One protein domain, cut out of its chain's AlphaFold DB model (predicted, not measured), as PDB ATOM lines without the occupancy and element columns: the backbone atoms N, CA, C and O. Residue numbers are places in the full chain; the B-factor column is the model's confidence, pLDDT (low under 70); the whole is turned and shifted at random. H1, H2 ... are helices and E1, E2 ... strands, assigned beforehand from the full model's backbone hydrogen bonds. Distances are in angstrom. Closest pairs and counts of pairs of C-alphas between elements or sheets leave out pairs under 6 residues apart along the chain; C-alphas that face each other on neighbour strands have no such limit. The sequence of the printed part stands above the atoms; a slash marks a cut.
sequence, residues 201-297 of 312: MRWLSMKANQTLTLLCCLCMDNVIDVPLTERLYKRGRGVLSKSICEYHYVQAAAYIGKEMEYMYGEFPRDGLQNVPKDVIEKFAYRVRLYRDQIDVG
ATOM      1  N   MET A 201      62.395   4.587  50.608       84.38
ATOM      2  CA  MET A 201      63.544   4.641  49.712       84.38
ATOM      3  C   MET A 201      63.072   4.953  48.293       84.38
ATOM      4  O   MET A 201      62.266   4.234  47.704       84.38
ATOM      5  N   ARG A 202      63.619   6.021  47.722       85.12
ATOM      6  CA  ARG A 202      63.420   6.425  46.331       85.12
ATOM      7  C   ARG A 202      64.459   5.737  45.471       85.12
ATOM      8  O   ARG A 202      65.656   5.874  45.723       85.12
ATOM      9  N   TRP A 203      64.011   5.023  44.445       84.50
ATOM     10  CA  TRP A 203      64.916   4.530  43.417       84.50
ATOM     11  C   TRP A 203      65.368   5.702  42.554       84.50
ATOM     12  O   TRP A 203      64.562   6.430  41.987       84.50
ATOM     13  N   LEU A 204      66.677   5.891  42.489       82.88
ATOM     14  CA  LEU A 204      67.309   6.846  41.606       82.88
ATOM     15  C   LEU A 204      67.175   6.364  40.167       82.88
ATOM     16  O   LEU A 204      67.172   5.165  39.872       82.88
ATOM     17  N   SER A 205      67.103   7.331  39.264       80.19
ATOM     18  CA  SER A 205      67.048   7.060  37.841       80.19
ATOM     19  C   SER A 205      68.257   6.269  37.353       80.19
ATOM     20  O   SER A 205      69.392   6.452  37.796       80.19
ATOM     21  N   MET A 206      68.013   5.430  36.348       76.69
ATOM     22  CA  MET A 206      69.061   4.706  35.631       76.69
ATOM     23  C   MET A 206      69.962   5.641  34.810       76.69
ATOM     24  O   MET A 206      71.047   5.237  34.393       76.69
ATOM     25  N   LYS A 207      69.539   6.889  34.572       81.00
ATOM     26  CA  LYS A 207      70.341   7.879  33.849       81.00
ATOM     27  C   LYS A 207      71.359   8.511  34.802       81.00
ATOM     28  O   LYS A 207      70.991   9.287  35.682       81.00
ATOM     29  N   ALA A 208      72.644   8.236  34.573       83.00
ATOM     30  CA  ALA A 208      73.752   8.704  35.413       83.00
ATOM     31  C   ALA A 208      73.724  10.222  35.677       83.00
ATOM     32  O   ALA A 208      73.916  10.645  36.813       83.00
ATOM     33  N   ASN A 209      73.384  11.029  34.666       83.88
ATOM     34  CA  ASN A 209      73.299  12.488  34.792       83.88
ATOM     35  C   ASN A 209      72.244  12.951  35.809       83.88
ATOM     36  O   ASN A 209      72.435  13.975  36.458       83.88
ATOM     37  N   GLN A 210      71.141  12.215  35.967       85.81
ATOM     38  CA  GLN A 210      70.079  12.571  36.914       85.81
ATOM     39  C   GLN A 210      70.529  12.310  38.347       85.81
ATOM     40  O   GLN A 210      70.458  13.191  39.199       85.81
ATOM     41  N   THR A 211      71.085  11.120  38.579       88.88
ATOM     42  CA  THR A 211      71.697  10.749  39.856       88.88
ATOM     43  C   THR A 211      72.810  11.719  40.234       88.88
ATOM     44  O   THR A 211      72.861  12.187  41.368       88.88
ATOM     45  N   LEU A 212      73.665  12.075  39.277       89.75
ATOM     46  CA  LEU A 212      74.746  13.024  39.496       89.75
ATOM     47  C   LEU A 212      74.220  14.426  39.814       89.75
ATOM     48  O   LEU A 212      74.733  15.054  40.729       89.75
ATOM     49  N   THR A 213      73.171  14.890  39.131       91.19
ATOM     50  CA  THR A 213      72.527  16.183  39.423       91.19
ATOM     51  C   THR A 213      71.977  16.215  40.847       91.19
ATOM     52  O   THR A 213      72.253  17.157  41.585       91.19
ATOM     53  N   LEU A 214      71.264  15.165  41.265       92.88
ATOM     54  CA  LEU A 214      70.725  15.044  42.622       92.88
ATOM     55  C   LEU A 214      71.840  15.067  43.680       92.88
ATOM     56  O   LEU A 214      71.758  15.802  44.662       92.88
ATOM     57  N   LEU A 215      72.909  14.309  43.446       93.12
ATOM     58  CA  LEU A 215      74.093  14.293  44.298       93.12
ATOM     59  C   LEU A 215      74.806  15.658  44.348       93.12
ATOM     60  O   LEU A 215      75.175  16.110  45.428       93.12
ATOM     61  N   CYS A 216      74.938  16.353  43.214       94.75
ATOM     62  CA  CYS A 216      75.489  17.710  43.165       94.75
ATOM     63  C   CYS A 216      74.638  18.689  43.981       94.75
ATOM     64  O   CYS A 216      75.193  19.517  44.692       94.75
ATOM     65  N   CYS A 217      73.307  18.584  43.920       95.81
ATOM     66  CA  CYS A 217      72.404  19.435  44.701       95.81
ATOM     67  C   CYS A 217      72.586  19.225  46.206       95.81
ATOM     68  O   CYS A 217      72.711  20.193  46.947       95.81
ATOM     69  N   LEU A 218      72.692  17.972  46.655       95.12
ATOM     70  CA  LEU A 218      72.986  17.664  48.058       95.12
ATOM     71  C   LEU A 218      74.363  18.166  48.494       95.12
ATOM     72  O   LEU A 218      74.537  18.582  49.639       95.12
ATOM     73  N   CYS A 219      75.341  18.128  47.591       95.25
ATOM     74  CA  CYS A 219      76.674  18.638  47.866       95.25
ATOM     75  C   CYS A 219      76.694  20.169  47.967       95.25
ATOM     76  O   CYS A 219      77.285  20.722  48.892       95.25
ATOM     77  N   MET A 220      75.990  20.859  47.068       94.88
ATOM     78  CA  MET A 220      75.830  22.314  47.115       94.88
ATOM     79  C   MET A 220      75.047  22.788  48.351       94.88
ATOM     80  O   MET A 220      75.379  23.833  48.906       94.88
ATOM     81  N   ASP A 221      74.073  22.004  48.825       95.44
ATOM     82  CA  ASP A 221      73.345  22.242  50.084       95.44
ATOM     83  C   ASP A 221      74.169  21.857  51.338       95.44
ATOM     84  O   ASP A 221      73.672  21.912  52.460       95.44
ATOM     85  N   ASN A 222      75.442  21.466  51.175       95.06
ATOM     86  CA  ASN A 222      76.360  21.033  52.241       95.06
ATOM     87  C   ASN A 222      75.858  19.834  53.073       95.06
ATOM     88  O   ASN A 222      76.281  19.633  54.211       95.06
ATOM     89  N   VAL A 223      74.968  19.015  52.511       93.44
ATOM     90  CA  VAL A 223      74.458  17.789  53.154       93.44
ATOM     91  C   VAL A 223      75.490  16.675  53.083       93.44
ATOM     92  O   VAL A 223      75.608  15.853  53.991       93.44
ATOM     93  N   ILE A 224      76.228  16.645  51.976       93.12
ATOM     94  CA  ILE A 224      77.277  15.671  51.694       93.12
ATOM     95  C   ILE A 224      78.517  16.397  51.185       93.12
ATOM     96  O   ILE A 224      78.422  17.392  50.469       93.12
ATOM     97  N   ASP A 225      79.695  15.895  51.539       93.25
ATOM     98  CA  ASP A 225      80.950  16.421  51.013       93.25
ATOM     99  C   ASP A 225      81.240  15.848  49.611       93.25
ATOM    100  O   ASP A 225      80.696  14.815  49.196       93.25
ATOM    101  N   VAL A 226      82.094  16.528  48.840       91.50
ATOM    102  CA  VAL A 226      82.498  16.051  47.505       91.50
ATOM    103  C   VAL A 226      83.139  14.655  47.566       91.50
ATOM    104  O   VAL A 226      82.729  13.811  46.768       91.50
ATOM    105  N   PRO A 227      84.034  14.320  48.524       91.31
ATOM    106  CA  PRO A 227      84.625  12.979  48.606       91.31
ATOM    107  C   PRO A 227      83.614  11.849  48.861       91.31
ATOM    108  O   PRO A 227      83.747  10.739  48.335       91.31
ATOM    109  N   LEU A 228      82.588  12.064  49.688       90.12
ATOM    110  CA  LEU A 228      81.488  11.114  49.852       90.12
ATOM    111  C   LEU A 228      80.672  11.034  48.568       90.12
ATOM    112  O   LEU A 228      80.363   9.929  48.130       90.12
ATOM    113  N   THR A 229      80.376  12.170  47.946       90.56
ATOM    114  CA  THR A 229      79.613  12.234  46.695       90.56
ATOM    115  C   THR A 229      80.294  11.457  45.568       90.56
ATOM    116  O   THR A 229      79.662  10.624  44.918       90.56
ATOM    117  N   GLU A 230      81.599  11.644  45.397       90.56
ATOM    118  CA  GLU A 230      82.452  10.899  44.473       90.56
ATOM    119  C   GLU A 230      82.413   9.398  44.758       90.56
ATOM    120  O   GLU A 230      82.145   8.595  43.859       90.56
ATOM    121  N   ARG A 231      82.610   8.995  46.020       88.00
ATOM    122  CA  ARG A 231      82.528   7.580  46.410       88.00
ATOM    123  C   ARG A 231      81.157   6.991  46.102       88.00
ATOM    124  O   ARG A 231      81.087   5.852  45.645       88.00
ATOM    125  N   LEU A 232      80.081   7.734  46.344       87.62
ATOM    126  CA  LEU A 232      78.711   7.299  46.080       87.62
ATOM    127  C   LEU A 232      78.424   7.177  44.592       87.62
ATOM    128  O   LEU A 232      77.829   6.184  44.188       87.62
ATOM    129  N   TYR A 233      78.885   8.124  43.781       86.69
ATOM    130  CA  TYR A 233      78.709   8.086  42.334       86.69
ATOM    131  C   TYR A 233      79.543   6.970  41.684       86.69
ATOM    132  O   TYR A 233      79.029   6.194  40.876       86.69
ATOM    133  N   LYS A 234      80.808   6.798  42.096       84.94
ATOM    134  CA  LYS A 234      81.701   5.748  41.570       84.94
ATOM    135  C   LYS A 234      81.272   4.343  42.008       84.94
ATOM    136  O   LYS A 234      81.233   3.438  41.174       84.94
ATOM    137  N   ARG A 235      80.884   4.162  43.281       77.12
ATOM    138  CA  ARG A 235      80.276   2.913  43.805       77.12
ATOM    139  C   ARG A 235      78.864   2.687  43.235       77.12
ATOM    140  O   ARG A 235      78.426   1.545  43.105       77.12
ATOM    141  N   GLY A 236      78.229   3.792  42.838       61.97
ATOM    142  CA  GLY A 236      76.963   4.003  42.127       61.97
ATOM    143  C   GLY A 236      76.700   3.131  40.901       61.97
ATOM    144  O   GLY A 236      75.559   2.897  40.503       61.97
ATOM    145  N   ARG A 237      77.769   2.638  40.273       59.25
ATOM    146  CA  ARG A 237      77.675   1.868  39.027       59.25
ATOM    147  C   ARG A 237      77.196   0.420  39.229       59.25
ATOM    148  O   ARG A 237      76.925  -0.264  38.248       59.25
ATOM    149  N   GLY A 238      77.032  -0.036  40.478       55.00
ATOM    150  CA  GLY A 238      76.467  -1.347  40.836       55.00
ATOM    151  C   GLY A 238      75.017  -1.305  41.356       55.00
ATOM    152  O   GLY A 238      74.538  -0.288  41.853       55.00
ATOM    153  N   VAL A 239      74.318  -2.448  41.310       48.81
ATOM    154  CA  VAL A 239      72.875  -2.628  41.620       48.81
ATOM    155  C   VAL A 239      72.428  -2.071  42.990       48.81
ATOM    156  O   VAL A 239      71.282  -1.650  43.127       48.81
ATOM    157  N   LEU A 240      73.316  -2.013  43.989       44.84
ATOM    158  CA  LEU A 240      72.986  -1.694  45.391       44.84
ATOM    159  C   LEU A 240      73.023  -0.202  45.767       44.84
ATOM    160  O   LEU A 240      72.749   0.151  46.909       44.84
ATOM    161  N   SER A 241      73.353   0.683  44.833       58.22
ATOM    162  CA  SER A 241      73.577   2.117  45.096       58.22
ATOM    163  C   SER A 241      72.513   3.030  44.476       58.22
ATOM    164  O   SER A 241      72.616   4.252  44.520       58.22
ATOM    165  N   LYS A 242      71.456   2.428  43.926       74.38
ATOM    166  CA  LYS A 242      70.413   3.105  43.149       74.38
ATOM    167  C   LYS A 242      69.270   3.645  43.995       74.38
ATOM    168  O   LYS A 242      68.184   3.829  43.466       74.38
ATOM    169  N   SER A 243      69.438   3.823  45.299       86.06
ATOM    170  CA  SER A 243      68.354   4.361  46.115       86.06
ATOM    171  C   SER A 243      68.852   5.357  47.136       86.06
ATOM    172  O   SER A 243      69.949   5.226  47.676       86.06
ATOM    173  N   ILE A 244      68.032   6.367  47.381       88.94
ATOM    174  CA  ILE A 244      68.247   7.380  48.402       88.94
ATOM    175  C   ILE A 244      67.002   7.428  49.282       88.94
ATOM    176  O   ILE A 244      65.913   7.104  48.815       88.94
ATOM    177  N   CYS A 245      67.134   7.787  50.558       90.25
ATOM    178  CA  CYS A 245      65.934   7.977  51.360       90.25
ATOM    179  C   CYS A 245      65.160   9.199  50.860       90.25
ATOM    180  O   CYS A 245      65.734  10.161  50.337       90.25
ATOM    181  N   GLU A 246      63.854   9.153  51.060       87.12
ATOM    182  CA  GLU A 246      62.918  10.215  50.719       87.12
ATOM    183  C   GLU A 246      63.337  11.582  51.255       87.12
ATOM    184  O   GLU A 246      63.308  12.567  50.527       87.12
ATOM    185  N   TYR A 247      63.823  11.624  52.496       87.75
ATOM    186  CA  TYR A 247      64.294  12.851  53.128       87.75
ATOM    187  C   TYR A 247      65.349  13.580  52.281       87.75
ATOM    188  O   TYR A 247      65.200  14.762  51.983       87.75
ATOM    189  N   HIS A 248      66.395  12.877  51.840       92.25
ATOM    190  CA  HIS A 248      67.446  13.495  51.033       92.25
ATOM    191  C   HIS A 248      66.994  13.777  49.599       92.25
ATOM    192  O   HIS A 248      67.467  14.724  48.980       92.25
ATOM    193  N   TYR A 249      66.062  12.990  49.064       90.12
ATOM    194  CA  TYR A 249      65.461  13.296  47.769       90.12
ATOM    195  C   TYR A 249      64.711  14.635  47.804       90.12
ATOM    196  O   TYR A 249      64.968  15.515  46.981       90.12
ATOM    197  N   VAL A 250      63.843  14.816  48.805       87.56
ATOM    198  CA  VAL A 250      63.101  16.063  49.036       87.56
ATOM    199  C   VAL A 250      64.061  17.214  49.323       87.56
ATOM    200  O   VAL A 250      63.867  18.308  48.802       87.56
ATOM    201  N   GLN A 251      65.127  16.975  50.089       90.75
ATOM    202  CA  GLN A 251      66.137  17.993  50.371       90.75
ATOM    203  C   GLN A 251      66.838  18.488  49.096       90.75
ATOM    204  O   GLN A 251      66.974  19.696  48.908       90.75
ATOM    205  N   ALA A 252      67.208  17.586  48.180       92.56
ATOM    206  CA  ALA A 252      67.780  17.962  46.888       92.56
ATOM    207  C   ALA A 252      66.799  18.791  46.039       92.56
ATOM    208  O   ALA A 252      67.186  19.807  45.465       92.56
ATOM    209  N   ALA A 253      65.524  18.389  45.991       89.00
ATOM    210  CA  ALA A 253      64.480  19.128  45.276       89.00
ATOM    211  C   ALA A 253      64.241  20.525  45.880       89.00
ATOM    212  O   ALA A 253      64.142  21.512  45.151       89.00
ATOM    213  N   ALA A 254      64.213  20.625  47.210       87.81
ATOM    214  CA  ALA A 254      64.071  21.893  47.918       87.81
ATOM    215  C   ALA A 254      65.256  22.830  47.651       87.81
ATOM    216  O   ALA A 254      65.050  24.030  47.470       87.81
ATOM    217  N   TYR A 255      66.482  22.295  47.591       94.38
ATOM    218  CA  TYR A 255      67.664  23.073  47.221       94.38
ATOM    219  C   TYR A 255      67.529  23.669  45.814       94.38
ATOM    220  O   TYR A 255      67.751  24.863  45.640       94.38
ATOM    221  N   ILE A 256      67.092  22.875  44.828       93.00
ATOM    222  CA  ILE A 256      66.856  23.360  43.458       93.00
ATOM    223  C   ILE A 256      65.856  24.520  43.469       93.00
ATOM    224  O   ILE A 256      66.141  25.569  42.900       93.00
ATOM    225  N   GLY A 257      64.719  24.360  44.149       90.44
ATOM    226  CA  GLY A 257      63.701  25.409  44.237       90.44
ATOM    227  C   GLY A 257      64.224  26.708  44.863       90.44
ATOM    228  O   GLY A 257      64.003  27.780  44.308       90.44
ATOM    229  N   LYS A 258      64.979  26.614  45.967       92.62
ATOM    230  CA  LYS A 258      65.613  27.775  46.625       92.62
ATOM    231  C   LYS A 258      66.662  28.451  45.750       92.62
ATOM    232  O   LYS A 258      66.781  29.670  45.746       92.62
ATOM    233  N   GLU A 259      67.451  27.662  45.035       94.56
ATOM    234  CA  GLU A 259      68.503  28.184  44.170       94.56
ATOM    235  C   GLU A 259      67.910  28.883  42.937       94.56
ATOM    236  O   GLU A 259      68.409  29.927  42.521       94.56
ATOM    237  N   MET A 260      66.799  28.363  42.407       93.56
ATOM    238  CA  MET A 260      66.020  29.045  41.374       93.56
ATOM    239  C   MET A 260      65.404  30.335  41.904       93.56
ATOM    240  O   MET A 260      65.562  31.359  41.256       93.56
ATOM    241  N   GLU A 261      64.794  30.323  43.091       93.62
ATOM    242  CA  GLU A 261      64.263  31.533  43.734       93.62
ATOM    243  C   GLU A 261      65.334  32.610  43.909       93.62
ATOM    244  O   GLU A 261      65.113  33.773  43.580       93.62
ATOM    245  N   TYR A 262      66.528  32.213  44.342       95.88
ATOM    246  CA  TYR A 262      67.653  33.125  44.498       95.88
ATOM    247  C   TYR A 262      68.112  33.753  43.170       95.88
ATOM    248  O   TYR A 262      68.482  34.926  43.141       95.88
ATOM    249  N   MET A 263      68.126  32.992  42.070       94.88
ATOM    250  CA  MET A 263      68.580  33.500  40.768       94.88
ATOM    251  C   MET A 263      67.491  34.224  39.976       94.88
ATOM    252  O   MET A 263      67.812  35.154  39.239       94.88
ATOM    253  N   TYR A 264      66.245  33.773  40.096       93.38
ATOM    254  CA  TYR A 264      65.093  34.275  39.355       93.38
ATOM    255  C   TYR A 264      64.401  35.441  40.078       93.38
ATOM    256  O   TYR A 264      63.783  36.281  39.435       93.38
ATOM    257  N   GLY A 265      64.534  35.517  41.405       95.50
ATOM    258  CA  GLY A 265      63.843  36.481  42.265       95.50
ATOM    259  C   GLY A 265      62.520  35.956  42.831       95.50
ATOM    260  O   GLY A 265      62.006  36.518  43.794       95.50
ATOM    261  N   GLU A 266      61.991  34.861  42.283       92.19
ATOM    262  CA  GLU A 266      60.800  34.189  42.789       92.19
ATOM    263  C   GLU A 266      60.925  32.668  42.706       92.19
ATOM    264  O   GLU A 266      61.580  32.115  41.819       92.19
ATOM    265  N   PHE A 267      60.290  31.968  43.645       89.06
ATOM    266  CA  PHE A 267      60.234  30.514  43.601       89.06
ATOM    267  C   PHE A 267      59.510  30.068  42.324       89.06
ATOM    268  O   PHE A 267      58.414  30.575  42.072       89.06
ATOM    269  N   PRO A 268      60.055  29.107  41.548       86.69
ATOM    270  CA  PRO A 268      59.450  28.639  40.305       86.69
ATOM    271  C   PRO A 268      58.222  27.790  40.623       86.69
ATOM    272  O   PRO A 268      58.273  26.559  40.604       86.69
ATOM    273  N   ARG A 269      57.134  28.470  40.997       84.81
ATOM    274  CA  ARG A 269      55.856  27.872  41.368       84.81
ATOM    275  C   ARG A 269      55.450  26.968  40.222       84.81
ATOM    276  O   ARG A 269      55.514  25.759  40.372       84.81
ATOM    277  N   ASP A 270      55.236  27.531  39.048       83.56
ATOM    278  CA  ASP A 270      54.677  26.848  37.881       83.56
ATOM    279  C   ASP A 270      55.677  25.916  37.163       83.56
ATOM    280  O   ASP A 270      55.584  25.699  35.960       83.56
ATOM    281  N   GLY A 271      56.655  25.366  37.885       84.50
ATOM    282  CA  GLY A 271      57.706  24.511  37.351       84.50
ATOM    283  C   GLY A 271      58.820  25.284  36.646       84.50
ATOM    284  O   GLY A 271      58.840  26.512  36.573       84.50
ATOM    285  N   LEU A 272      59.796  24.541  36.121       84.69
ATOM    286  CA  LEU A 272      60.968  25.140  35.477       84.69
ATOM    287  C   LEU A 272      60.711  25.591  34.038       84.69
ATOM    288  O   LEU A 272      61.556  26.263  33.464       84.69
ATOM    289  N   GLN A 273      59.571  25.236  33.443       87.88
ATOM    290  CA  GLN A 273      59.200  25.676  32.094       87.88
ATOM    291  C   GLN A 273      59.014  27.189  31.970       87.88
ATOM    292  O   GLN A 273      59.233  27.725  30.890       87.88
ATOM    293  N   ASN A 274      58.657  27.861  33.065       87.38
ATOM    294  CA  ASN A 274      58.445  29.307  33.085       87.38
ATOM    295  C   ASN A 274      59.685  30.077  33.554       87.38
ATOM    296  O   ASN A 274      59.706  31.303  33.510       87.38
ATOM    297  N   VAL A 275      60.740  29.367  33.970       90.56
ATOM    298  CA  VAL A 275      61.996  29.992  34.381       90.56
ATOM    299  C   VAL A 275      62.767  30.429  33.131       90.56
ATOM    300  O   VAL A 275      62.970  29.612  32.227       90.56
ATOM    301  N   PRO A 276      63.236  31.689  33.064       95.75
ATOM    302  CA  PRO A 276      64.055  32.171  31.963       95.75
ATOM    303  C   PRO A 276      65.263  31.270  31.695       95.75
ATOM    304  O   PRO A 276      65.920  30.753  32.606       95.75
ATOM    305  N   LYS A 277      65.566  31.071  30.410       93.06
ATOM    306  CA  LYS A 277      66.592  30.118  29.972       93.06
ATOM    307  C   LYS A 277      67.976  30.448  30.538       93.06
ATOM    308  O   LYS A 277      68.709  29.536  30.904       93.06
ATOM    309  N   ASP A 278      68.319  31.726  30.643       96.06
ATOM    310  CA  ASP A 278      69.578  32.216  31.209       96.06
ATOM    311  C   ASP A 278      69.736  31.839  32.694       96.06
ATOM    312  O   ASP A 278      70.824  31.443  33.123       96.06
ATOM    313  N   VAL A 279      68.645  31.864  33.464       94.75
ATOM    314  CA  VAL A 279      68.630  31.416  34.865       94.75
ATOM    315  C   VAL A 279      68.866  29.908  34.954       94.75
ATOM    316  O   VAL A 279      69.723  29.458  35.722       94.75
ATOM    317  N   ILE A 280      68.171  29.120  34.126       93.31
ATOM    318  CA  ILE A 280      68.373  27.663  34.059       93.31
ATOM    319  C   ILE A 280      69.814  27.341  33.647       93.31
ATOM    320  O   ILE A 280      70.445  26.470  34.249       93.31
ATOM    321  N   GLU A 281      70.360  28.040  32.651       92.12
ATOM    322  CA  GLU A 281      71.739  27.867  32.185       92.12
ATOM    323  C   GLU A 281      72.754  28.202  33.286       92.12
ATOM    324  O   GLU A 281      73.716  27.451  33.482       92.12
ATOM    325  N   LYS A 282      72.515  29.258  34.070       95.31
ATOM    326  CA  LYS A 282      73.352  29.636  35.216       95.31
ATOM    327  C   LYS A 282      73.314  28.593  36.336       95.31
ATOM    328  O   LYS A 282      74.361  28.255  36.900       95.31
ATOM    329  N   PHE A 283      72.143  28.038  36.640       95.12
ATOM    330  CA  PHE A 283      72.026  26.922  37.579       95.12
ATOM    331  C   PHE A 283      72.732  25.667  37.052       95.12
ATOM    332  O   PHE A 283      73.544  25.062  37.757       95.12
ATOM    333  N   ALA A 284      72.490  25.305  35.791       92.75
ATOM    334  CA  ALA A 284      73.123  24.162  35.145       92.75
ATOM    335  C   ALA A 284      74.652  24.299  35.125       92.75
ATOM    336  O   ALA A 284      75.354  23.311  35.343       92.75
ATOM    337  N   TYR A 285      75.178  25.510  34.925       94.44
ATOM    338  CA  TYR A 285      76.607  25.797  35.025       94.44
ATOM    339  C   TYR A 285      77.159  25.466  36.419       94.44
ATOM    340  O   TYR A 285      78.177  24.783  36.526       94.44
ATOM    341  N   ARG A 286      76.461  25.842  37.499       94.50
ATOM    342  CA  ARG A 286      76.876  25.479  38.867       94.50
ATOM    343  C   ARG A 286      76.846  23.976  39.111       94.50
ATOM    344  O   ARG A 286      77.796  23.440  39.674       94.50
ATOM    345  N   VAL A 287      75.803  23.288  38.648       94.44
ATOM    346  CA  VAL A 287      75.739  21.820  38.723       94.44
ATOM    347  C   VAL A 287      76.924  21.192  37.983       94.44
ATOM    348  O   VAL A 287      77.533  20.263  38.505       94.44
ATOM    349  N   ARG A 288      77.294  21.716  36.803       93.00
ATOM    350  CA  ARG A 288      78.458  21.245  36.032       93.00
ATOM    351  C   ARG A 288      79.767  21.405  36.803       93.00
ATOM    352  O   ARG A 288      80.516  20.441  36.867       93.00
ATOM    353  N   LEU A 289      79.988  22.537  37.476       91.94
ATOM    354  CA  LEU A 289      81.193  22.742  38.294       91.94
ATOM    355  C   LEU A 289      81.365  21.670  39.380       91.94
ATOM    356  O   LEU A 289      82.479  21.205  39.610       91.94
ATOM    357  N   TYR A 290      80.280  21.269  40.049       91.94
ATOM    358  CA  TYR A 290      80.323  20.194  41.049       91.94
ATOM    359  C   TYR A 290      80.448  18.818  40.399       91.94
ATOM    360  O   TYR A 290      81.193  17.967  40.884       91.94
ATOM    361  N   ARG A 291      79.761  18.601  39.275       90.38
ATOM    362  CA  ARG A 291      79.881  17.373  38.489       90.38
ATOM    363  C   ARG A 291      81.325  17.125  38.070       90.38
ATOM    364  O   ARG A 291      81.793  16.009  38.255       90.38
ATOM    365  N   ASP A 292      82.012  18.124  37.533       89.88
ATOM    366  CA  ASP A 292      83.379  17.966  37.035       89.88
ATOM    367  C   ASP A 292      84.332  17.593  38.183       89.88
ATOM    368  O   ASP A 292      85.195  16.732  38.023       89.88
ATOM    369  N   GLN A 293      84.106  18.133  39.384       86.75
ATOM    370  CA  GLN A 293      84.848  17.743  40.589       86.75
ATOM    371  C   GLN A 293      84.586  16.282  40.987       86.75
ATOM    372  O   GLN A 293      85.522  15.553  41.308       86.75
ATOM    373  N   ILE A 294      83.327  15.843  40.927       87.50
ATOM    374  CA  ILE A 294      82.910  14.476  41.277       87.50
ATOM    375  C   ILE A 294      83.396  13.448  40.238       87.50
ATOM    376  O   ILE A 294      83.758  12.328  40.603       87.50
ATOM    377  N   ASP A 295      83.387  13.802  38.951       82.44
ATOM    378  CA  ASP A 295      83.756  12.900  37.854       82.44
ATOM    379  C   ASP A 295      85.286  12.763  37.737       82.44
ATOM    380  O   ASP A 295      85.809  11.649  37.643       82.44
ATOM    381  N   VAL A 296      86.015  13.884  37.834       75.62
ATOM    382  CA  VAL A 296      87.478  13.946  37.649       75.62
ATOM    383  C   VAL A 296      88.254  13.705  38.957       75.62
ATOM    384  O   VAL A 296      89.427  13.343  38.907       75.62
ATOM    385  N   GLY A 297      87.617  13.825  40.130       62.75
ATOM    386  CA  GLY A 297      88.288  13.716  41.438       62.75
ATOM    387  C   GLY A 297      89.144  14.945  41.779       62.75
ATOM    388  O   GLY A 297      90.206  14.816  42.386       62.75
TER     389      GLY A 297
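This is residues 201 to 297 of the 312 residues of an uncharacterized protein of Oesophagostomum dentatum (UniProt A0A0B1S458). H3 and H4 meet near the end of H3 and the beginning of H4 as a V, and H1 packs between its two arms, with H2 folded back beside H1 and packed on the last part of H4. A tiny pair of strands, E1 and E2, sits where H3 begins, at the open end of the V. The printed part has 97 residues with four named helices and two named strands, in the order E1, H1, H2, E2, H3, H4; the strands are antiparallel and the class is mostly helix. The whole is compact, with a radius of gyration of the C-alphas of 13.5 A and spans of 38 by 28 by 22 A.

Find C-alpha 201 at (63.544, 4.641, 49.712), where E1 begins and runs to residue 203. H1 follows at residues 208 to 220, 18.1 A long, then H2 at residues 226 to 235. E2 is residues 243 to 245. H3 begins at C-alpha 246, at (62.918, 10.215, 50.719), and runs 26.7 A to residue 264. H4, residues 277 to 296, runs 27.5 A to C-alpha 296 at (87.478, 13.946, 37.649).

Look first at H1: its residues 214 to 218 touch residues 248 to 256 of H3, about perpendicular at 74 degrees, closest at the C-alphas of Cys 217 and Ala 252, 5.3 A. H1 touches residues 287 to 291 of H4 at 86 degrees, closest at C-alphas 216 and 290, 5.8 A. H1 and H2 form a helical hairpin, a shallow tilt of 21 degrees, closest at C-alphas 215 and 229, 6.4 A. H2 touches H4, closest at C-alphas 230 and 294, 4.8 A. H3 and H4 touch at a steep tilt of 48 degrees, opposite ways, closest at C-alphas 263 and 279, 6.3 A. Between E1 and E2, N 202 and O 244 are within hydrogen-bond range at 2.8 A. In H1, H2, H3 and H4 every O i to N i+4 pair is within hydrogen-bond range.

The two C-alphas farthest apart, those of Val 239 and Gly 265, are 40.1 A apart. The printed part has no cut, and its long link is H3 to H4, residues 265 to 276. Confidence is under 70 at residues 236 to 241 and 297.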